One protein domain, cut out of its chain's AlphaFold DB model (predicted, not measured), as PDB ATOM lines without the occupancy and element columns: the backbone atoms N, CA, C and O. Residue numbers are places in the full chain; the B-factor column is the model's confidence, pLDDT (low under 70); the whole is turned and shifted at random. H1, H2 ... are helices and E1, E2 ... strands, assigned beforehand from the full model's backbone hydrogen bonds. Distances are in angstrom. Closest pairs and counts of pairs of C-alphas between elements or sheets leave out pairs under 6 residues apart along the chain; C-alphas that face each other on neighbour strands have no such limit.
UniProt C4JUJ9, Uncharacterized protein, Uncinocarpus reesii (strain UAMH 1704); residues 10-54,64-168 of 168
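AT A GLANCE: This is residues 10 to 54 and 64 to 168 of the 168 residues of an uncharacterized protein of Uncinocarpus reesii (strain UAMH 1704) (UniProt C4JUJ9). A twisted parallel sheet of four strands, E1, E4, E5 and E6, has helices H1 and H2 side by side over one face, making two layers. The small hairpin E2 and E3 packs on H1, and a long arm after E6 leads out to H3, where residues 146 to 152 and 154 to 159 stick out. The printed part has 150 residues, with elements in the order E1 E2 E3 E4 H1 E5 H2 E6 H3; the class is mixed, helices and strands, and under half of the residues are in named elements. It is only just compact, close to loose, with a radius of gyration of the C-alphas of 17.3 A and spans of 61 by 43 by 29 A.

IN THESE COORDINATES: Find C-alpha 10 at (6.676, 23.364, 1.339), where E1, residues 10 to 13, begins. Beside it look for E4, residues 69 to 73, then E5, residues 98 to 106, 18.8 A long, and E6, residues 121 to 129, 20.1 A long. E5 bends by 96 degrees at residue 103 and E6 by 88 degrees at residue 126. H1, residues 81 to 93, runs 18.4 A from C-alpha 81 at (7.658, 27.234, 21.266); H2 is residues 107 to 116, 14.5 A. E2 is residues 32 to 36 and E3 residues 43 to 48. H3, residues 151 to 160, runs 14.6 A to C-alpha 160 at (11.886, 50.494, 10.900).

HOW THE PARTS SIT: Across the sheet, E1 and E4 are parallel, with N 71 and O 10 2.7 A apart; E4 and E5 with N 99 and O 70 at 2.8 A; E5 and E6 with N 124 and O 100 at 2.8 A, each within hydrogen-bond range. E4, H1, E5 and E5, H2, E6 are strand-helix-strand units, two parallel neighbour strands joined through a helix, with right-handed crossovers. H1 is on the sheet at a height of 9.5 A, over E4 and E5. H1 and H2 touch at Ala 84 and Ala 113, their closest C-alphas, 4.5 A apart, at a shallow tilt of 19 degrees, the same way. In the antiparallel hairpin, N 33 and O 47 are 2.8 A apart; the closest C-alphas of E3 and H1 are those of Pro 43 and Thr 82, 6.0 A. H3 is not on the sheet. In H1, H2 and H3 every O i to N i+4 pair is within hydrogen-bond range.

THE WHOLE: The C-alphas of Arg 54 and Asp 148, the two farthest apart, are 62.0 A apart. Residues 55 to 63 are not printed, and C-alphas 54 and 64 are 9.0 A apart across the cut. The links E1 to E2 and E6 to H3 are long. Mean pLDDT of the printed part is 74.0; residues 10 to 18, 52 to 54, 64 to 66 and 131 to 168 are under 70.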
ATOM      1  N   ILE A  10       7.934  23.592   0.622       62.56
ATOM      2  CA  ILE A  10       6.676  23.364   1.339       62.56
ATOM      3  C   ILE A  10       6.291  24.579   2.135       62.56
ATOM      4  O   ILE A  10       7.106  25.090   2.888       62.56
ATOM      5  N   LEU A  11       5.039  24.991   2.000       57.69
ATOM      6  CA  LEU A  11       4.456  26.015   2.843       57.69
ATOM      7  C   LEU A  11       3.729  25.359   4.014       57.69
ATOM      8  O   LEU A  11       2.818  24.571   3.772       57.69
ATOM      9  N   LEU A  12       4.107  25.684   5.253       59.38
ATOM     10  CA  LEU A  12       3.344  25.313   6.447       59.38
ATOM     11  C   LEU A  12       2.625  26.533   7.000       59.38
ATOM     12  O   LEU A  12       3.290  27.465   7.434       59.38
ATOM     13  N   SER A  13       1.290  26.524   6.989       55.25
ATOM     14  CA  SER A  13       0.494  27.652   7.477       55.25
ATOM     15  C   SER A  13      -0.343  27.296   8.704       55.25
ATOM     16  O   SER A  13      -1.165  26.376   8.650       55.25
ATOM     17  N   PHE A  14      -0.170  28.072   9.780       58.88
ATOM     18  CA  PHE A  14      -0.988  28.017  11.003       58.88
ATOM     19  C   PHE A  14      -2.212  28.950  10.966       58.88
ATOM     20  O   PHE A  14      -3.048  28.914  11.865       58.88
ATOM     21  N   SER A  15      -2.337  29.793   9.935       52.22
ATOM     22  CA  SER A  15      -3.436  30.753   9.768       52.22
ATOM     23  C   SER A  15      -3.887  30.816   8.302       52.22
ATOM     24  O   SER A  15      -3.250  30.253   7.421       52.22
ATOM     25  N   SER A  16      -4.991  31.491   7.988       56.03
ATOM     26  CA  SER A  16      -5.541  31.577   6.620       56.03
ATOM     27  C   SER A  16      -4.658  32.332   5.599       56.03
ATOM     28  O   SER A  16      -5.134  32.650   4.510       56.03
ATOM     29  N   PHE A  17      -3.400  32.640   5.934       59.16
ATOM     30  CA  PHE A  17      -2.452  33.353   5.083       59.16
ATOM     31  C   PHE A  17      -2.019  32.494   3.883       59.16
ATOM     32  O   PHE A  17      -1.506  31.386   4.048       59.16
ATOM     33  N   GLN A  18      -2.230  33.011   2.672       66.00
ATOM     34  CA  GLN A  18      -1.955  32.321   1.407       66.00
ATOM     35  C   GLN A  18      -0.793  33.010   0.683       66.00
ATOM     36  O   GLN A  18      -0.977  33.995  -0.021       66.00
ATOM     37  N   LEU A  19       0.425  32.486   0.864       75.31
ATOM     38  CA  LEU A  19       1.626  32.954   0.149       75.31
ATOM     39  C   LEU A  19       1.679  32.443  -1.304       75.31
ATOM     40  O   LEU A  19       2.448  32.951  -2.115       75.31
ATOM     41  N   THR A  20       0.880  31.430  -1.645       76.62
ATOM     42  CA  THR A  20       0.926  30.734  -2.940       76.62
ATOM     43  C   THR A  20       0.743  31.659  -4.137       76.62
ATOM     44  O   THR A  20       1.369  31.429  -5.166       76.62
ATOM     45  N   ASP A  21      -0.033  32.730  -3.981       80.88
ATOM     46  CA  ASP A  21      -0.320  33.693  -5.051       80.88
ATOM     47  C   ASP A  21       0.900  34.547  -5.433       80.88
ATOM     48  O   ASP A  21       0.944  35.122  -6.519       80.88
ATOM     49  N   LEU A  22       1.906  34.626  -4.554       81.69
ATOM     50  CA  LEU A  22       3.149  35.363  -4.795       81.69
ATOM     51  C   LEU A  22       4.247  34.490  -5.411       81.69
ATOM     52  O   LEU A  22       5.290  35.007  -5.819       81.69
ATOM     53  N   LEU A  23       4.051  33.171  -5.454       81.56
ATOM     54  CA  LEU A  23       5.064  32.248  -5.941       81.56
ATOM     55  C   LEU A  23       4.950  32.078  -7.460       81.56
ATOM     56  O   LEU A  23       3.855  31.924  -7.995       81.56
ATOM     57  N   PRO A  24       6.084  32.052  -8.182       80.69
ATOM     58  CA  PRO A  24       6.078  31.956  -9.641       80.69
ATOM     59  C   PRO A  24       5.585  30.597 -10.157       80.69
ATOM     60  O   PRO A  24       5.290  30.465 -11.341       80.69
ATOM     61  N   ASN A  25       5.533  29.578  -9.295       81.12
ATOM     62  CA  ASN A  25       5.094  28.229  -9.624       81.12
ATOM     63  C   ASN A  25       4.233  27.665  -8.484       81.12
ATOM     64  O   ASN A  25       4.489  28.002  -7.324       81.12
ATOM     65  N   PRO A  26       3.280  26.763  -8.780       79.69
ATOM     66  CA  PRO A  26       2.563  26.018  -7.753       79.69
ATOM     67  C   PRO A  26       3.535  25.225  -6.877       79.69
ATOM     68  O   PRO A  26       4.404  24.520  -7.387       79.69
ATOM     69  N   VAL A  27       3.362  25.320  -5.562       82.69
ATOM     70  CA  VAL A  27       4.156  24.582  -4.575       82.69
ATOM     71  C   VAL A  27       3.246  23.725  -3.693       82.69
ATOM     72  O   VAL A  27       2.116  24.141  -3.420       82.69
ATOM     73  N   PRO A  28       3.691  22.542  -3.233       81.50
ATOM     74  CA  PRO A  28       2.933  21.763  -2.262       81.50
ATOM     75  C   PRO A  28       2.725  22.546  -0.958       81.50
ATOM     76  O   PRO A  28       3.669  23.087  -0.379       81.50
ATOM     77  N   VAL A  29       1.483  22.585  -0.480       83.12
ATOM     78  CA  VAL A  29       1.122  23.199   0.803       83.12
ATOM     79  C   VAL A  29       0.762  22.093   1.778       83.12
ATOM     80  O   VAL A  29      -0.073  21.235   1.488       83.12
ATOM     81  N   HIS A  30       1.396  22.133   2.942       85.00
ATOM     82  CA  HIS A  30       1.139  21.214   4.035       85.00
ATOM     83  C   HIS A  30       0.685  22.012   5.261       85.00
ATOM     84  O   HIS A  30       0.865  23.223   5.358       85.00
ATOM     85  N   HIS A  31       0.049  21.340   6.206       83.06
ATOM     86  CA  HIS A  31      -0.409  21.940   7.444       83.06
ATOM     87  C   HIS A  31       0.062  21.068   8.600       83.06
ATOM     88  O   HIS A  31      -0.187  19.861   8.632       83.06
ATOM     89  N   LEU A  32       0.730  21.710   9.554       83.19
ATOM     90  CA  LEU A  32       0.988  21.158  10.874       83.19
ATOM     91  C   LEU A  32       0.051  21.861  11.848       83.19
ATOM     92  O   LEU A  32       0.033  23.086  11.936       83.19
ATOM     93  N   GLY A  33      -0.758  21.086  12.553       82.81
ATOM     94  CA  GLY A  33      -1.589  21.558  13.645       82.81
ATOM     95  C   GLY A  33      -0.909  21.245  14.966       82.81
ATOM     96  O   GLY A  33      -0.737  20.076  15.308       82.81
ATOM     97  N   LEU A  34      -0.557  22.289  15.714       82.88
ATOM     98  CA  LEU A  34       0.046  22.202  17.042       82.88
ATOM     99  C   LEU A  34      -0.851  22.924  18.051       82.88
ATOM    100  O   LEU A  34      -1.253  24.064  17.815       82.88
ATOM    101  N   PHE A  35      -1.155  22.291  19.179       78.12
ATOM    102  CA  PHE A  35      -1.825  22.941  20.308       78.12
ATOM    103  C   PHE A  35      -0.903  22.941  21.523       78.12
ATOM    104  O   PHE A  35       0.025  22.143  21.600       78.12
ATOM    105  N   ARG A  36      -1.131  23.841  22.478       75.00
ATOM    106  CA  ARG A  36      -0.380  23.838  23.739       75.00
ATOM    107  C   ARG A  36      -1.129  23.013  24.763       75.00
ATOM    108  O   ARG A  36      -2.283  23.317  25.062       75.00
ATOM    109  N   GLU A  37      -0.471  21.999  25.308       82.88
ATOM    110  CA  GLU A  37      -1.050  21.247  26.413       82.88
ATOM    111  C   GLU A  37      -1.178  22.178  27.642       82.88
ATOM    112  O   GLU A  37      -0.213  22.870  27.982       82.88
ATOM    113  N   PRO A  38      -2.359  22.261  28.288       76.00
ATOM    114  CA  PRO A  38      -2.629  23.280  29.308       76.00
ATOM    115  C   PRO A  38      -1.714  23.242  30.540       76.00
ATOM    116  O   PRO A  38      -1.522  24.272  31.181       76.00
ATOM    117  N   THR A  39      -1.172  22.075  30.888       79.19
ATOM    118  CA  THR A  39      -0.425  21.852  32.136       79.19
ATOM    119  C   THR A  39       1.076  22.088  31.967       79.19
ATOM    120  O   THR A  39       1.730  22.698  32.806       79.19
ATOM    121  N   THR A  40       1.633  21.588  30.874       79.44
ATOM    122  CA  THR A  40       3.062  21.548  30.554       79.44
ATOM    123  C   THR A  40       3.468  22.679  29.616       79.44
ATOM    124  O   THR A  40       4.660  22.951  29.475       79.44
ATOM    125  N   LEU A  41       2.490  23.324  28.965       74.12
ATOM    126  CA  LEU A  41       2.669  24.328  27.911       74.12
ATOM    127  C   LEU A  41       3.501  23.826  26.724       74.12
ATOM    128  O   LEU A  41       3.946  24.626  25.895       74.12
ATOM    129  N   GLN A  42       3.698  22.509  26.629       75.56
ATOM    130  CA  GLN A  42       4.415  21.892  25.530       75.56
ATOM    131  C   GLN A  42       3.525  21.873  24.284       75.56
ATOM    132  O   GLN A  42       2.315  21.637  24.386       75.56
ATOM    133  N   PRO A  43       4.099  22.145  23.106       73.56
ATOM    134  CA  PRO A  43       3.403  21.967  21.845       73.56
ATOM    135  C   PRO A  43       3.153  20.472  21.604       73.56
ATOM    136  O   PRO A  43       4.062  19.654  21.702       73.56
ATOM    137  N   VAL A  44       1.911  20.124  21.285       78.81
ATOM    138  CA  VAL A  44       1.478  18.771  20.940       78.81
ATOM    139  C   VAL A  44       0.879  18.805  19.540       78.81
ATOM    140  O   VAL A  44       0.001  19.619  19.242       78.81
ATOM    141  N   GLU A  45       1.364  17.916  18.678       82.69
ATOM    142  CA  GLU A  45       0.849  17.733  17.324       82.69
ATOM    143  C   GLU A  45      -0.549  17.104  17.367       82.69
ATOM    144  O   GLU A  45      -0.745  16.028  17.930       82.69
ATOM    145  N   TYR A  46      -1.532  17.788  16.779       80.25
ATOM    146  CA  TYR A  46      -2.894  17.273  16.599       80.25
ATOM    147  C   TYR A  46      -3.242  17.009  15.131       80.25
ATOM    148  O   TYR A  46      -4.220  16.317  14.851       80.25
ATOM    149  N   TYR A  47      -2.483  17.577  14.190       81.38
ATOM    150  CA  TYR A  47      -2.689  17.383  12.758       81.38
ATOM    151  C   TYR A  47      -1.360  17.439  12.012       81.38
ATOM    152  O   TYR A  47      -0.561  18.345  12.232       81.38
ATOM    153  N   ASN A  48      -1.150  16.508  11.087       84.19
ATOM    154  CA  ASN A  48       0.035  16.475  10.245       84.19
ATOM    155  C   ASN A  48      -0.301  15.785   8.924       84.19
ATOM    156  O   ASN A  48      -0.754  14.640   8.907       84.19
ATOM    157  N   ASN A  49      -0.113  16.505   7.820       82.62
ATOM    158  CA  ASN A  49      -0.308  15.985   6.467       82.62
ATOM    159  C   ASN A  49       0.997  15.944   5.655       82.62
ATOM    160  O   ASN A  49       0.952  15.945   4.420       82.62
ATOM    161  N   LEU A  50       2.152  15.942   6.328       82.25
ATOM    162  CA  LEU A  50       3.429  15.707   5.671       82.25
ATOM    163  C   LEU A  50       3.412  14.302   5.031       82.25
ATOM    164  O   LEU A  50       2.929  13.346   5.646       82.25
ATOM    165  N   PRO A  51       3.906  14.138   3.791       72.94
ATOM    166  CA  PRO A  51       3.944  12.837   3.135       72.94
ATOM    167  C   PRO A  51       4.827  11.867   3.934       72.94
ATOM    168  O   PRO A  51       6.027  12.096   4.088       72.94
ATOM    169  N   PHE A  52       4.251  10.777   4.447       62.12
ATOM    170  CA  PHE A  52       5.003   9.770   5.203       62.12
ATOM    171  C   PHE A  52       6.088   9.097   4.350       62.12
ATOM    172  O   PHE A  52       5.834   8.651   3.229       62.12
ATOM    173  N   HIS A  53       7.264   8.878   4.945       50.81
ATOM    174  CA  HIS A  53       8.236   7.899   4.465       50.81
ATOM    175  C   HIS A  53       7.666   6.475   4.603       50.81
ATOM    176  O   HIS A  53       7.868   5.797   5.609       50.81
ATOM    177  N   ARG A  54       6.971   5.974   3.578       37.78
ATOM    178  CA  ARG A  54       6.850   4.528   3.352       37.78
ATOM    179  C   ARG A  54       7.138   4.200   1.896       37.78
ATOM    180  O   ARG A  54       6.286   4.339   1.027       37.78
ATOM    181  N   GLY A  64       7.738  10.354  -2.231       53.75
ATOM    182  CA  GLY A  64       8.181  11.699  -1.892       53.75
ATOM    183  C   GLY A  64       9.404  11.635  -0.987       53.75
ATOM    184  O   GLY A  64       9.297  11.351   0.201       53.75
ATOM    185  N   THR A  65      10.582  11.883  -1.555       63.19
ATOM    186  CA  THR A  65      11.733  12.302  -0.752       63.19
ATOM    187  C   THR A  65      11.343  13.613  -0.077       63.19
ATOM    188  O   THR A  65      10.692  14.446  -0.716       63.19
ATOM    189  N   ALA A  66      11.692  13.780   1.199       69.38
ATOM    190  CA  ALA A  66      11.441  15.020   1.921       69.38
ATOM    191  C   ALA A  66      11.912  16.239   1.111       69.38
ATOM    192  O   ALA A  66      12.874  16.166   0.339       69.38
ATOM    193  N   ALA A  67      11.194  17.349   1.260       80.00
ATOM    194  CA  ALA A  67      11.483  18.574   0.534       80.00
ATOM    195  C   ALA A  67      12.903  19.076   0.828       80.00
ATOM    196  O   ALA A  67      13.350  19.071   1.969       80.00
ATOM    197  N   ASP A  68      13.612  19.563  -0.188       86.31
ATOM    198  CA  ASP A  68      14.928  20.170   0.032       86.31
ATOM    199  C   ASP A  68      14.804  21.474   0.852       86.31
ATOM    200  O   ASP A  68      15.703  21.798   1.627       86.31
ATOM    201  N   LEU A  69      13.684  22.198   0.722       87.94
ATOM    202  CA  LEU A  69      13.400  23.442   1.438       87.94
ATOM    203  C   LEU A  69      11.967  23.441   1.991       87.94
ATOM    204  O   LEU A  69      11.014  23.131   1.283       87.94
ATOM    205  N   ALA A  70      11.789  23.865   3.236       90.56
ATOM    206  CA  ALA A  70      10.485  24.196   3.798       90.56
ATOM    207  C   ALA A  70      10.424  25.684   4.160       90.56
ATOM    208  O   ALA A  70      11.369  26.232   4.713       90.56
ATOM    209  N   ILE A  71       9.306  26.333   3.857       91.62
ATOM    210  CA  ILE A  71       8.945  27.674   4.304       91.62
ATOM    211  C   ILE A  71       7.866  27.516   5.379       91.62
ATOM    212  O   ILE A  71       6.713  27.178   5.103       91.62
ATOM    213  N   LEU A  72       8.260  27.748   6.623       91.81
ATOM    214  CA  LEU A  72       7.378  27.737   7.778       91.81
ATOM    215  C   LEU A  72       6.761  29.126   7.945       91.81
ATOM    216  O   LEU A  72       7.490  30.090   8.158       91.81
ATOM    217  N   LEU A  73       5.437  29.234   7.847       90.44
ATOM    218  CA  LEU A  73       4.720  30.493   8.021       90.44
ATOM    219  C   LEU A  73       4.064  30.571   9.390       90.44
ATOM    220  O   LEU A  73       3.104  29.853   9.673       90.44
ATOM    221  N   ASP A  74       4.509  31.532  10.186       87.81
ATOM    222  CA  ASP A  74       3.838  31.925  11.416       87.81
ATOM    223  C   ASP A  74       3.754  33.455  11.445       87.81
ATOM    224  O   ASP A  74       4.791  34.105  11.599       87.81
ATOM    225  N   PRO A  75       2.564  34.071  11.265       87.62
ATOM    226  CA  PRO A  75       2.446  35.527  11.242       87.62
ATOM    227  C   PRO A  75       3.061  36.193  12.471       87.62
ATOM    228  O   PRO A  75       3.561  37.311  12.348       87.62
ATOM    229  N   ILE A  76       3.019  35.511  13.625       89.12
ATOM    230  CA  ILE A  76       3.459  36.059  14.899       89.12
ATOM    231  C   ILE A  76       4.247  35.033  15.726       89.12
ATOM    232  O   ILE A  76       3.675  34.154  16.373       89.12
ATOM    233  N   VAL A  77       5.564  35.223  15.839       90.19
ATOM    234  CA  VAL A  77       6.427  34.383  16.688       90.19
ATOM    235  C   VAL A  77       6.594  35.007  18.078       90.19
ATOM    236  O   VAL A  77       7.537  35.748  18.348       90.19
ATOM    237  N   ALA A  78       5.682  34.676  18.998       88.69
ATOM    238  CA  ALA A  78       5.711  35.205  20.367       88.69
ATOM    239  C   ALA A  78       6.800  34.554  21.240       88.69
ATOM    240  O   ALA A  78       7.853  35.135  21.463       88.69
ATOM    241  N   THR A  79       6.568  33.333  21.733       89.31
ATOM    242  CA  THR A  79       7.506  32.619  22.627       89.31
ATOM    243  C   THR A  79       8.420  31.636  21.898       89.31
ATOM    244  O   THR A  79       9.227  30.962  22.534       89.31
ATOM    245  N   GLY A  80       8.245  31.463  20.585       89.56
ATOM    246  CA  GLY A  80       9.019  30.528  19.759       89.56
ATOM    247  C   GLY A  80       8.705  29.041  19.954       89.56
ATOM    248  O   GLY A  80       9.166  28.228  19.169       89.56
ATOM    249  N   GLY A  81       7.910  28.652  20.962       88.69
ATOM    250  CA  GLY A  81       7.658  27.234  21.266       88.69
ATOM    251  C   GLY A  81       6.966  26.467  20.135       88.69
ATOM    252  O   GLY A  81       7.369  25.355  19.816       88.69
ATOM    253  N   THR A  82       5.960  27.077  19.505       87.50
ATOM    254  CA  THR A  82       5.243  26.469  18.374       87.50
ATOM    255  C   THR A  82       6.148  26.349  17.147       87.50
ATOM    256  O   THR A  82       6.222  25.284  16.543       87.50
ATOM    257  N   ALA A  83       6.879  27.419  16.818       91.06
ATOM    258  CA  ALA A  83       7.805  27.437  15.690       91.06
ATOM    259  C   ALA A  83       8.942  26.414  15.856       91.06
ATOM    260  O   ALA A  83       9.232  25.685  14.914       91.06
ATOM    261  N   ALA A  84       9.527  26.298  17.054       93.25
ATOM    262  CA  ALA A  84      10.556  25.303  17.355       93.25
ATOM    263  C   ALA A  84      10.039  23.867  17.156       93.25
ATOM    264  O   ALA A  84      10.644  23.093  16.423       93.25
ATOM    265  N   ALA A  85       8.865  23.528  17.696       90.62
ATOM    266  CA  ALA A  85       8.293  22.196  17.487       90.62
ATOM    267  C   ALA A  85       7.999  21.898  16.009       90.62
ATOM    268  O   ALA A  85       8.254  20.795  15.538       90.62
ATOM    269  N   ALA A  86       7.525  22.887  15.249       90.75
ATOM    270  CA  ALA A  86       7.311  22.720  13.814       90.75
ATOM    271  C   ALA A  86       8.627  22.507  13.042       90.75
ATOM    272  O   ALA A  86       8.688  21.663  12.147       90.75
ATOM    273  N   ILE A  87       9.685  23.247  13.394       93.38
ATOM    274  CA  ILE A  87      11.036  23.064  12.843       93.38
ATOM    275  C   ILE A  87      11.542  21.652  13.145       93.38
ATOM    276  O   ILE A  87      12.068  20.994  12.247       93.38
ATOM    277  N   GLN A  88      11.342  21.169  14.372       92.44
ATOM    278  CA  GLN A  88      11.702  19.811  14.759       92.44
ATOM    279  C   GLN A  88      10.958  18.771  13.905       92.44
ATOM    280  O   GLN A  88      11.609  17.918  13.302       92.44
ATOM    281  N   SER A  89       9.631  18.883  13.754       89.44
ATOM    282  CA  SER A  89       8.846  17.975  12.901       89.44
ATOM    283  C   SER A  89       9.330  17.980  11.446       89.44
ATOM    284  O   SER A  89       9.412  16.930  10.813       89.44
ATOM    285  N   LEU A  90       9.695  19.146  10.900       89.50
ATOM    286  CA  LEU A  90      10.255  19.265   9.549       89.50
ATOM    287  C   LEU A  90      11.637  18.605   9.427       89.50
ATOM    288  O   LEU A  90      11.916  17.927   8.436       89.50
ATOM    289  N   LYS A  91      12.498  18.792  10.431       90.69
ATOM    290  CA  LYS A  91      13.824  18.171  10.501       90.69
ATOM    291  C   LYS A  91      13.716  16.649  10.570       90.69
ATOM    292  O   LYS A  91      14.404  15.958   9.824       90.69
ATOM    293  N   GLU A  92      12.827  16.131  11.413       88.50
ATOM    294  CA  GLU A  92      12.535  14.696  11.530       88.50
ATOM    295  C   GLU A  92      11.913  14.129  10.252       88.50
ATOM    296  O   GLU A  92      12.206  12.997   9.864       88.50
ATOM    297  N   TRP A  93      11.106  14.931   9.555       86.00
ATOM    298  CA  TRP A  93      10.573  14.574   8.247       86.00
ATOM    299  C   TRP A  93      11.662  14.490   7.163       86.00
ATOM    300  O   TRP A  93      11.493  13.750   6.198       86.00
ATOM    301  N   GLY A  94      12.803  15.161   7.351       87.69
ATOM    302  CA  GLY A  94      14.000  15.020   6.518       87.69
ATOM    303  C   GLY A  94      14.278  16.200   5.589       87.69
ATOM    304  O   GLY A  94      15.034  16.040   4.625       87.69
ATOM    305  N   VAL A  95      13.678  17.372   5.837       89.44
ATOM    306  CA  VAL A  95      13.996  18.557   5.029       89.44
ATOM    307  C   VAL A  95      15.437  18.995   5.243       89.44
ATOM    308  O   VAL A  95      15.993  18.816   6.323       89.44
ATOM    309  N   LYS A  96      16.057  19.591   4.221       89.38
ATOM    310  CA  LYS A  96      17.461  20.035   4.315       89.38
ATOM    311  C   LYS A  96      17.612  21.460   4.826       89.38
ATOM    312  O   LYS A  96      18.690  21.812   5.296       89.38
ATOM    313  N   LYS A  97      16.561  22.270   4.712       91.94
ATOM    314  CA  LYS A  97      16.539  23.651   5.187       91.94
ATOM    315  C   LYS A  97      15.114  24.092   5.512       91.94
ATOM    316  O   LYS A  97      14.179  23.727   4.801       91.94
ATOM    317  N   VAL A  98      14.969  24.920   6.538       93.50
ATOM    318  CA  VAL A  98      13.738  25.621   6.903       93.50
ATOM    319  C   VAL A  98      13.974  27.128   6.826       93.50
ATOM    320  O   VAL A  98      14.953  27.638   7.359       93.50
ATOM    321  N   ILE A  99      13.067  27.853   6.182       94.19
ATOM    322  CA  ILE A  99      12.943  29.304   6.301       94.19
ATOM    323  C   ILE A  99      11.706  29.574   7.149       94.19
ATOM    324  O   ILE A  99      10.590  29.311   6.709       94.19
ATOM    325  N   LEU A 100      11.894  30.084   8.363       93.19
ATOM    326  CA  LEU A 100      10.804  30.615   9.173       93.19
ATOM    327  C   LEU A 100      10.503  32.034   8.695       93.19
ATOM    328  O   LEU A 100      11.339  32.919   8.845       93.19
ATOM    329  N   LEU A 101       9.319  32.242   8.124       92.50
ATOM    330  CA  LEU A 101       8.842  33.543   7.675       92.50
ATOM    331  C   LEU A 101       7.744  34.045   8.615       92.50
ATOM    332  O   LEU A 101       6.715  33.388   8.800       92.50
ATOM    333  N   SER A 102       7.963  35.230   9.178       90.25
ATOM    334  CA  SER A 102       7.047  35.874  10.113       90.25
ATOM    335  C   SER A 102       6.894  37.364   9.821       90.25
ATOM    336  O   SER A 102       7.784  37.994   9.253       90.25
ATOM    337  N   ILE A 103       5.754  37.945  10.196       90.69
ATOM    338  CA  ILE A 103       5.549  39.395  10.086       90.69
ATOM    339  C   ILE A 103       6.141  40.073  11.320       90.69
ATOM    340  O   ILE A 103       6.878  41.045  11.184       90.69
ATOM    341  N   LEU A 104       5.856  39.525  12.501       89.56
ATOM    342  CA  LEU A 104       6.283  40.059  13.787       89.56
ATOM    343  C   LEU A 104       6.773  38.922  14.682       89.56
ATOM    344  O   LEU A 104       6.139  37.875  14.778       89.56
ATOM    345  N   GLY A 105       7.857  39.125  15.415       90.88
ATOM    346  CA  GLY A 105       8.238  38.190  16.467       90.88
ATOM    347  C   GLY A 105       8.971  38.874  17.599       90.88
ATOM    348  O   GLY A 105       9.481  39.975  17.430       90.88
ATOM    349  N   THR A 106       9.053  38.225  18.759       91.25
ATOM    350  CA  THR A 106       9.950  38.732  19.802       91.25
ATOM    351  C   THR A 106      11.363  38.241  19.593       91.25
ATOM    352  O   THR A 106      11.582  37.121  19.121       91.25
ATOM    353  N   ARG A 107      12.340  39.027  20.051       89.12
ATOM    354  CA  ARG A 107      13.743  38.600  20.069       89.12
ATOM    355  C   ARG A 107      13.914  37.237  20.745       89.12
ATOM    356  O   ARG A 107      14.620  36.378  20.220       89.12
ATOM    357  N   THR A 108      13.237  37.008  21.871       90.94
ATOM    358  CA  THR A 108      13.326  35.735  22.610       90.94
ATOM    359  C   THR A 108      12.701  34.569  21.843       90.94
ATOM    360  O   THR A 108      13.305  33.499  21.751       90.94
ATOM    361  N   GLY A 109      11.529  34.771  21.236       91.25
ATOM    362  CA  GLY A 109      10.829  33.745  20.470       91.25
ATOM    363  C   GLY A 109      11.553  33.358  19.185       91.25
ATOM    364  O   GLY A 109      11.713  32.170  18.907       91.25
ATOM    365  N   LEU A 110      12.038  34.345  18.429       93.38
ATOM    366  CA  LEU A 110      12.778  34.122  17.185       93.38
ATOM    367  C   LEU A 110      14.119  33.429  17.452       93.38
ATOM    368  O   LEU A 110      14.446  32.458  16.775       93.38
ATOM    369  N   THR A 111      14.850  33.853  18.492       92.88
ATOM    370  CA  THR A 111      16.112  33.204  18.896       92.88
ATOM    371  C   THR A 111      15.879  31.749  19.293       92.88
ATOM    372  O   THR A 111      16.643  30.871  18.892       92.88
ATOM    373  N   LYS A 112      14.804  31.467  20.041       93.62
ATOM    374  CA  LYS A 112      14.437  30.097  20.419       93.62
ATOM    375  C   LYS A 112      14.141  29.230  19.196       93.62
ATOM    376  O   LYS A 112      14.626  28.107  19.136       93.62
ATOM    377  N   ALA A 113      13.371  29.742  18.237       93.88
ATOM    378  CA  ALA A 113      13.048  29.013  17.015       93.88
ATOM    379  C   ALA A 113      14.295  28.754  16.150       93.88
ATOM    380  O   ALA A 113      14.499  27.630  15.707       93.88
ATOM    381  N   ALA A 114      15.160  29.757  15.961       94.75
ATOM    382  CA  ALA A 114      16.412  29.608  15.212       94.75
ATOM    383  C   ALA A 114      17.364  28.588  15.862       94.75
ATOM    384  O   ALA A 114      17.971  27.765  15.178       94.75
ATOM    385  N   SER A 115      17.443  28.597  17.195       95.06
ATOM    386  CA  SER A 115      18.317  27.702  17.964       95.06
ATOM    387  C   SER A 115      17.889  26.232  17.928       95.06
ATOM    388  O   SER A 115      18.684  25.376  18.306       95.06
ATOM    389  N   GLU A 116      16.666  25.924  17.484       95.44
ATOM    390  CA  GLU A 116      16.190  24.542  17.344       95.44
ATOM    391  C   GLU A 116      17.037  23.755  16.333       95.44
ATOM    392  O   GLU A 116      17.360  22.581  16.527       95.44
ATOM    393  N   TRP A 117      17.434  24.413  15.241       96.19
ATOM    394  CA  TRP A 117      18.295  23.807  14.237       96.19
ATOM    395  C   TRP A 117      19.206  24.856  13.578       96.19
ATOM    396  O   TRP A 117      18.936  25.287  12.454       96.19
ATOM    397  N   PRO A 118      20.297  25.258  14.263       92.69
ATOM    398  CA  PRO A 118      21.118  26.410  13.876       92.69
ATOM    399  C   PRO A 118      21.725  26.314  12.472       92.69
ATOM    400  O   PRO A 118      21.898  27.318  11.791       92.69
ATOM    401  N   GLU A 119      22.062  25.109  12.014       93.12
ATOM    402  CA  GLU A 119      22.662  24.888  10.698       93.12
ATOM    403  C   GLU A 119      21.643  24.776   9.552       93.12
ATOM    404  O   GLU A 119      22.034  24.825   8.384       93.12
ATOM    405  N   GLY A 120      20.354  24.612   9.867       91.25
ATOM    406  CA  GLY A 120      19.302  24.364   8.879       91.25
ATOM    407  C   GLY A 120      18.141  25.351   8.902       91.25
ATOM    408  O   GLY A 120      17.276  25.248   8.036       91.25
ATOM    409  N   VAL A 121      18.110  26.307   9.833       95.25
ATOM    410  CA  VAL A 121      17.046  27.316   9.946       95.25
ATOM    411  C   VAL A 121      17.554  28.693   9.538       95.25
ATOM    412  O   VAL A 121      18.627  29.128   9.935       95.25
ATOM    413  N   GLU A 122      16.747  29.401   8.759       95.19
ATOM    414  CA  GLU A 122      16.897  30.828   8.488       95.19
ATOM    415  C   GLU A 122      15.611  31.546   8.901       95.19
ATOM    416  O   GLU A 122      14.517  31.100   8.555       95.19
ATOM    417  N   VAL A 123      15.727  32.647   9.644       93.75
ATOM    418  CA  VAL A 123      14.569  33.422  10.100       93.75
ATOM    419  C   VAL A 123      14.469  34.716   9.301       93.75
ATOM    420  O   VAL A 123      15.365  35.558   9.335       93.75
ATOM    421  N   LEU A 124      13.348  34.875   8.600       93.44
ATOM    422  CA  LEU A 124      12.953  36.098   7.919       93.44
ATOM    423  C   LEU A 124      11.769  36.700   8.669       93.44
ATOM    424  O   LEU A 124      10.695  36.104   8.744       93.44
ATOM    425  N   VAL A 125      11.970  37.885   9.231       92.81
ATOM    426  CA  VAL A 125      10.954  38.581  10.014       92.81
ATOM    427  C   VAL A 125      10.813  40.016   9.524       92.81
ATOM    428  O   VAL A 125      11.809  40.644   9.167       92.81
ATOM    429  N   GLY A 126       9.578  40.513   9.460       91.44
ATOM    430  CA  GLY A 126       9.306  41.901   9.085       91.44
ATOM    431  C   GLY A 126       9.719  42.899  10.167       91.44
ATOM    432  O   GLY A 126      10.266  43.949   9.847       91.44
ATOM    433  N   ASP A 127       9.466  42.567  11.432       89.25
ATOM    434  CA  ASP A 127       9.762  43.429  12.576       89.25
ATOM    435  C   ASP A 127       9.978  42.618  13.864       89.25
ATOM    436  O   ASP A 127       9.458  41.505  14.011       89.25
ATOM    437  N   VAL A 128      10.751  43.168  14.803       88.44
ATOM    438  CA  VAL A 128      11.115  42.487  16.054       88.44
ATOM    439  C   VAL A 128      10.732  43.333  17.263       88.44
ATOM    440  O   VAL A 128      11.219  44.448  17.412       88.44
ATOM    441  N   ASP A 129       9.924  42.762  18.156       85.69
ATOM    442  CA  ASP A 129       9.598  43.350  19.459       85.69
ATOM    443  C   ASP A 129      10.550  42.840  20.561       85.69
ATOM    444  O   ASP A 129      11.048  41.705  20.529       85.69
ATOM    445  N   ASP A 130      10.787  43.675  21.576       75.44
ATOM    446  CA  ASP A 130      11.690  43.351  22.686       75.44
ATOM    447  C   ASP A 130      11.061  42.398  23.717       75.44
ATOM    448  O   ASP A 130      11.748  41.513  24.236       75.44
ATOM    449  N   GLU A 131       9.758  42.521  23.994       67.38
ATOM    450  CA  GLU A 131       9.086  41.789  25.076       67.38
ATOM    451  C   GLU A 131       7.713  41.224  24.681       67.38
ATOM    452  O   GLU A 131       7.025  41.718  23.789       67.38
ATOM    453  N   ILE A 132       7.308  40.165  25.390       65.12
ATOM    454  CA  ILE A 132       5.927  39.672  25.424       65.12
ATOM    455  C   ILE A 132       5.235  40.281  26.653       65.12
ATOM    456  O   ILE A 132       5.724  40.106  27.766       65.12
ATOM    457  N   ASP A 133       4.094  40.958  26.496       60.25
ATOM    458  CA  ASP A 133       3.232  41.278  27.642       60.25
ATOM    459  C   ASP A 133       2.194  40.159  27.831       60.25
ATOM    460  O   ASP A 133       1.808  39.466  26.888       60.25
ATOM    461  N   ALA A 134       1.711  39.973  29.059       51.19
ATOM    462  CA  ALA A 134       0.814  38.885  29.455       51.19
ATOM    463  C   ALA A 134      -0.561  38.909  28.757       51.19
ATOM    464  O   ALA A 134      -1.351  37.978  28.935       51.19
ATOM    465  N   LYS A 135      -0.872  39.966  27.994       44.88
ATOM    466  CA  LYS A 135      -2.131  40.098  27.255       44.88
ATOM    467  C   LYS A 135      -1.974  40.083  25.741       44.88
ATOM    468  O   LYS A 135      -2.768  39.394  25.117       44.88
ATOM    469  N   GLU A 136      -1.000  40.774  25.155       43.59
ATOM    470  CA  GLU A 136      -0.792  40.826  23.698       43.59
ATOM    471  C   GLU A 136       0.660  41.214  23.375       43.59
ATOM    472  O   GLU A 136       1.340  41.840  24.188       43.59
ATOM    473  N   LEU A 137       1.118  40.879  22.167       44.62
ATOM    474  CA  LEU A 137       2.321  41.468  21.583       44.62
ATOM    475  C   LEU A 137       2.047  42.941  21.279       44.62
ATOM    476  O   LEU A 137       1.193  43.261  20.452       44.62
ATOM    477  N   ARG A 138       2.746  43.834  21.975       43.53
ATOM    478  CA  ARG A 138       2.740  45.262  21.683       43.53
ATOM    479  C   ARG A 138       4.174  45.711  21.483       43.53
ATOM    480  O   ARG A 138       4.939  45.720  22.444       43.53
ATOM    481  N   ARG A 139       4.463  46.261  20.306       43.78
ATOM    482  CA  ARG A 139       5.450  47.332  20.187       43.78
ATOM    483  C   ARG A 139       5.080  48.372  21.238       43.78
ATOM    484  O   ARG A 139       3.910  48.762  21.316       43.78
ATOM    485  N   THR A 140       6.014  48.751  22.102       40.28
ATOM    486  CA  THR A 140       5.815  49.749  23.159       40.28
ATOM    487  C   THR A 140       5.457  51.093  22.525       40.28
ATOM    488  O   THR A 140       6.291  51.976  22.368       40.28
ATOM    489  N   TYR A 141       4.193  51.271  22.143       38.28
ATOM    490  CA  TYR A 141       3.644  52.590  21.895       38.28
ATOM    491  C   TYR A 141       3.604  53.293  23.254       38.28
ATOM    492  O   TYR A 141       3.003  52.752  24.197       38.28
ATOM    493  N   PRO A 142       4.245  54.464  23.404       38.66
ATOM    494  CA  PRO A 142       4.084  55.254  24.611       38.66
ATOM    495  C   PRO A 142       2.584  55.482  24.834       38.66
ATOM    496  O   PRO A 142       1.824  55.716  23.898       38.66
ATOM    497  N   ARG A 143       2.132  55.387  26.090       42.38
ATOM    498  CA  ARG A 143       0.711  55.484  26.496       42.38
ATOM    499  C   ARG A 143      -0.002  56.789  26.088       42.38
ATOM    500  O   ARG A 143      -1.189  56.928  26.372       42.38
ATOM    501  N   HIS A 144       0.699  57.713  25.443       46.44
ATOM    502  CA  HIS A 144       0.233  59.014  24.987       46.44
ATOM    503  C   HIS A 144       0.278  59.096  23.454       46.44
ATOM    504  O   HIS A 144       0.949  59.955  22.902       46.44
ATOM    505  N   TYR A 145      -0.412  58.181  22.766       48.62
ATOM    506  CA  TYR A 145      -0.659  58.324  21.330       48.62
ATOM    507  C   TYR A 145      -1.635  59.486  21.106       48.62
ATOM    508  O   TYR A 145      -2.819  59.368  21.440       48.62
ATOM    509  N   ASP A 146      -1.125  60.599  20.582       58.34
ATOM    510  CA  ASP A 146      -1.927  61.700  20.055       58.34
ATOM    511  C   ASP A 146      -2.154  61.459  18.550       58.34
ATOM    512  O   ASP A 146      -1.186  61.462  17.786       58.34
ATOM    513  N   PRO A 147      -3.396  61.205  18.097       52.56
ATOM    514  CA  PRO A 147      -3.683  60.952  16.686       52.56
ATOM    515  C   PRO A 147      -3.396  62.152  15.768       52.56
ATOM    516  O   PRO A 147      -3.344  61.958  14.552       52.56
ATOM    517  N   ASP A 148      -3.199  63.353  16.322       62.56
ATOM    518  CA  ASP A 148      -2.900  64.568  15.561       62.56
ATOM    519  C   ASP A 148      -1.384  64.852  15.433       62.56
ATOM    520  O   ASP A 148      -0.983  65.673  14.600       62.56
ATOM    521  N   ASP A 149      -0.517  64.147  16.177       60.97
ATOM    522  CA  ASP A 149       0.945  64.278  16.069       60.97
ATOM    523  C   ASP A 149       1.553  63.205  15.150       60.97
ATOM    524  O   ASP A 149       1.867  62.076  15.529       60.97
ATOM    525  N   THR A 150       1.748  63.581  13.886       55.09
ATOM    526  CA  THR A 150       2.316  62.700  12.847       55.09
ATOM    527  C   THR A 150       3.848  62.609  12.872       55.09
ATOM    528  O   THR A 150       4.436  61.821  12.123       55.09
ATOM    529  N   THR A 151       4.515  63.384  13.733       53.69
ATOM    530  CA  THR A 151       5.980  63.512  13.754       53.69
ATOM    531  C   THR A 151       6.650  62.238  14.277       53.69
ATOM    532  O   THR A 151       7.623  61.759  13.690       53.69
ATOM    533  N   GLU A 152       6.076  61.619  15.315       49.56
ATOM    534  CA  GLU A 152       6.578  60.361  15.886       49.56
ATOM    535  C   GLU A 152       6.366  59.163  14.942       49.56
ATOM    536  O   GLU A 152       7.234  58.294  14.826       49.56
ATOM    537  N   PHE A 153       5.268  59.150  14.180       43.28
ATOM    538  CA  PHE A 153       4.976  58.117  13.175       43.28
ATOM    539  C   PHE A 153       6.015  58.094  12.034       43.28
ATOM    540  O   PHE A 153       6.401  57.031  11.528       43.28
ATOM    541  N   LEU A 154       6.520  59.268  11.642       40.34
ATOM    542  CA  LEU A 154       7.566  59.409  10.625       40.34
ATOM    543  C   LEU A 154       8.951  58.983  11.145       40.34
ATOM    544  O   LEU A 154       9.716  58.364  10.404       40.34
ATOM    545  N   GLN A 155       9.264  59.224  12.421       40.03
ATOM    546  CA  GLN A 155      10.499  58.726  13.045       40.03
ATOM    547  C   GLN A 155      10.483  57.205  13.271       40.03
ATOM    548  O   GLN A 155      11.501  56.542  13.039       40.03
ATOM    549  N   LEU A 156       9.333  56.626  13.639       40.53
ATOM    550  CA  LEU A 156       9.179  55.173  13.780       40.53
ATOM    551  C   LEU A 156       9.334  54.444  12.437       40.53
ATOM    552  O   LEU A 156      10.045  53.441  12.362       40.53
ATOM    553  N   SER A 157       8.725  54.962  11.366       36.81
ATOM    554  CA  SER A 157       8.829  54.374  10.020       36.81
ATOM    555  C   SER A 157      10.222  54.531   9.393       36.81
ATOM    556  O   SER A 157      10.675  53.647   8.663       36.81
ATOM    557  N   ALA A 158      10.944  55.608   9.714       35.62
ATOM    558  CA  ALA A 158      12.331  55.797   9.291       35.62
ATOM    559  C   ALA A 158      13.307  54.839  10.005       35.62
ATOM    560  O   ALA A 158      14.235  54.339   9.369       35.62
ATOM    561  N   THR A 159      13.068  54.537  11.285       38.47
ATOM    562  CA  THR A 159      13.887  53.596  12.076       38.47
ATOM    563  C   THR A 159      13.606  52.140  11.677       38.47
ATOM    564  O   THR A 159      14.535  51.365  11.469       38.47
ATOM    565  N   SER A 160      12.333  51.797  11.430       41.75
ATOM    566  CA  SER A 160      11.886  50.494  10.900       41.75
ATOM    567  C   SER A 160      12.562  50.108   9.576       41.75
ATOM    568  O   SER A 160      12.793  48.931   9.315       41.75
ATOM    569  N   ARG A 161      12.937  51.083   8.738       40.75
ATOM    570  CA  ARG A 161      13.583  50.823   7.442       40.75
ATOM    571  C   ARG A 161      15.043  50.373   7.530       40.75
ATOM    572  O   ARG A 161      15.568  49.935   6.508       40.75
ATOM    573  N   GLN A 162      15.710  50.502   8.680       40.94
ATOM    574  CA  GLN A 162      17.143  50.189   8.805       40.94
ATOM    575  C   GLN A 162      17.458  48.832   9.444       40.94
ATOM    576  O   GLN A 162      18.592  48.376   9.324       40.94
ATOM    577  N   GLU A 163      16.479  48.139  10.025       45.59
ATOM    578  CA  GLU A 163      16.701  46.872  10.735       45.59
ATOM    579  C   GLU A 163      15.901  45.711  10.132       45.59
ATOM    580  O   GLU A 163      15.227  44.970  10.845       45.59
ATOM    581  N   ASN A 164      16.012  45.488   8.816       40.62
ATOM    582  CA  ASN A 164      15.708  44.166   8.250       40.62
ATOM    583  C   ASN A 164      16.717  43.161   8.835       40.62
ATOM    584  O   ASN A 164      17.785  42.909   8.274       40.62
ATOM    585  N   THR A 165      16.402  42.656  10.024       50.66
ATOM    586  CA  THR A 165      17.302  41.854  10.842       50.66
ATOM    587  C   THR A 165      17.192  40.410  10.392       50.66
ATOM    588  O   THR A 165      16.256  39.695  10.741       50.66
ATOM    589  N   LEU A 166      18.171  39.971   9.605       46.84
ATOM    590  CA  LEU A 166      18.383  38.554   9.354       46.84
ATOM    591  C   LEU A 166      18.932  37.953  10.654       46.84
ATOM    592  O   LEU A 166      20.091  38.176  11.005       46.84
ATOM    593  N   ILE A 167      18.078  37.256  11.402       56.34
ATOM    594  CA  ILE A 167      18.489  36.541  12.612       56.34
ATOM    595  C   ILE A 167      19.077  35.208  12.135       56.34
ATOM    596  O   ILE A 167      18.352  34.362  11.609       56.34
ATOM    597  N   ARG A 168      20.405  35.087  12.237       44.66
ATOM    598  CA  ARG A 168      21.165  33.860  11.960       44.66
ATOM    599  C   ARG A 168      21.414  33.087  13.240       44.66
ATOM    600  O   ARG A 168      21.713  33.754  14.256       44.66
TER     601      ARG A 168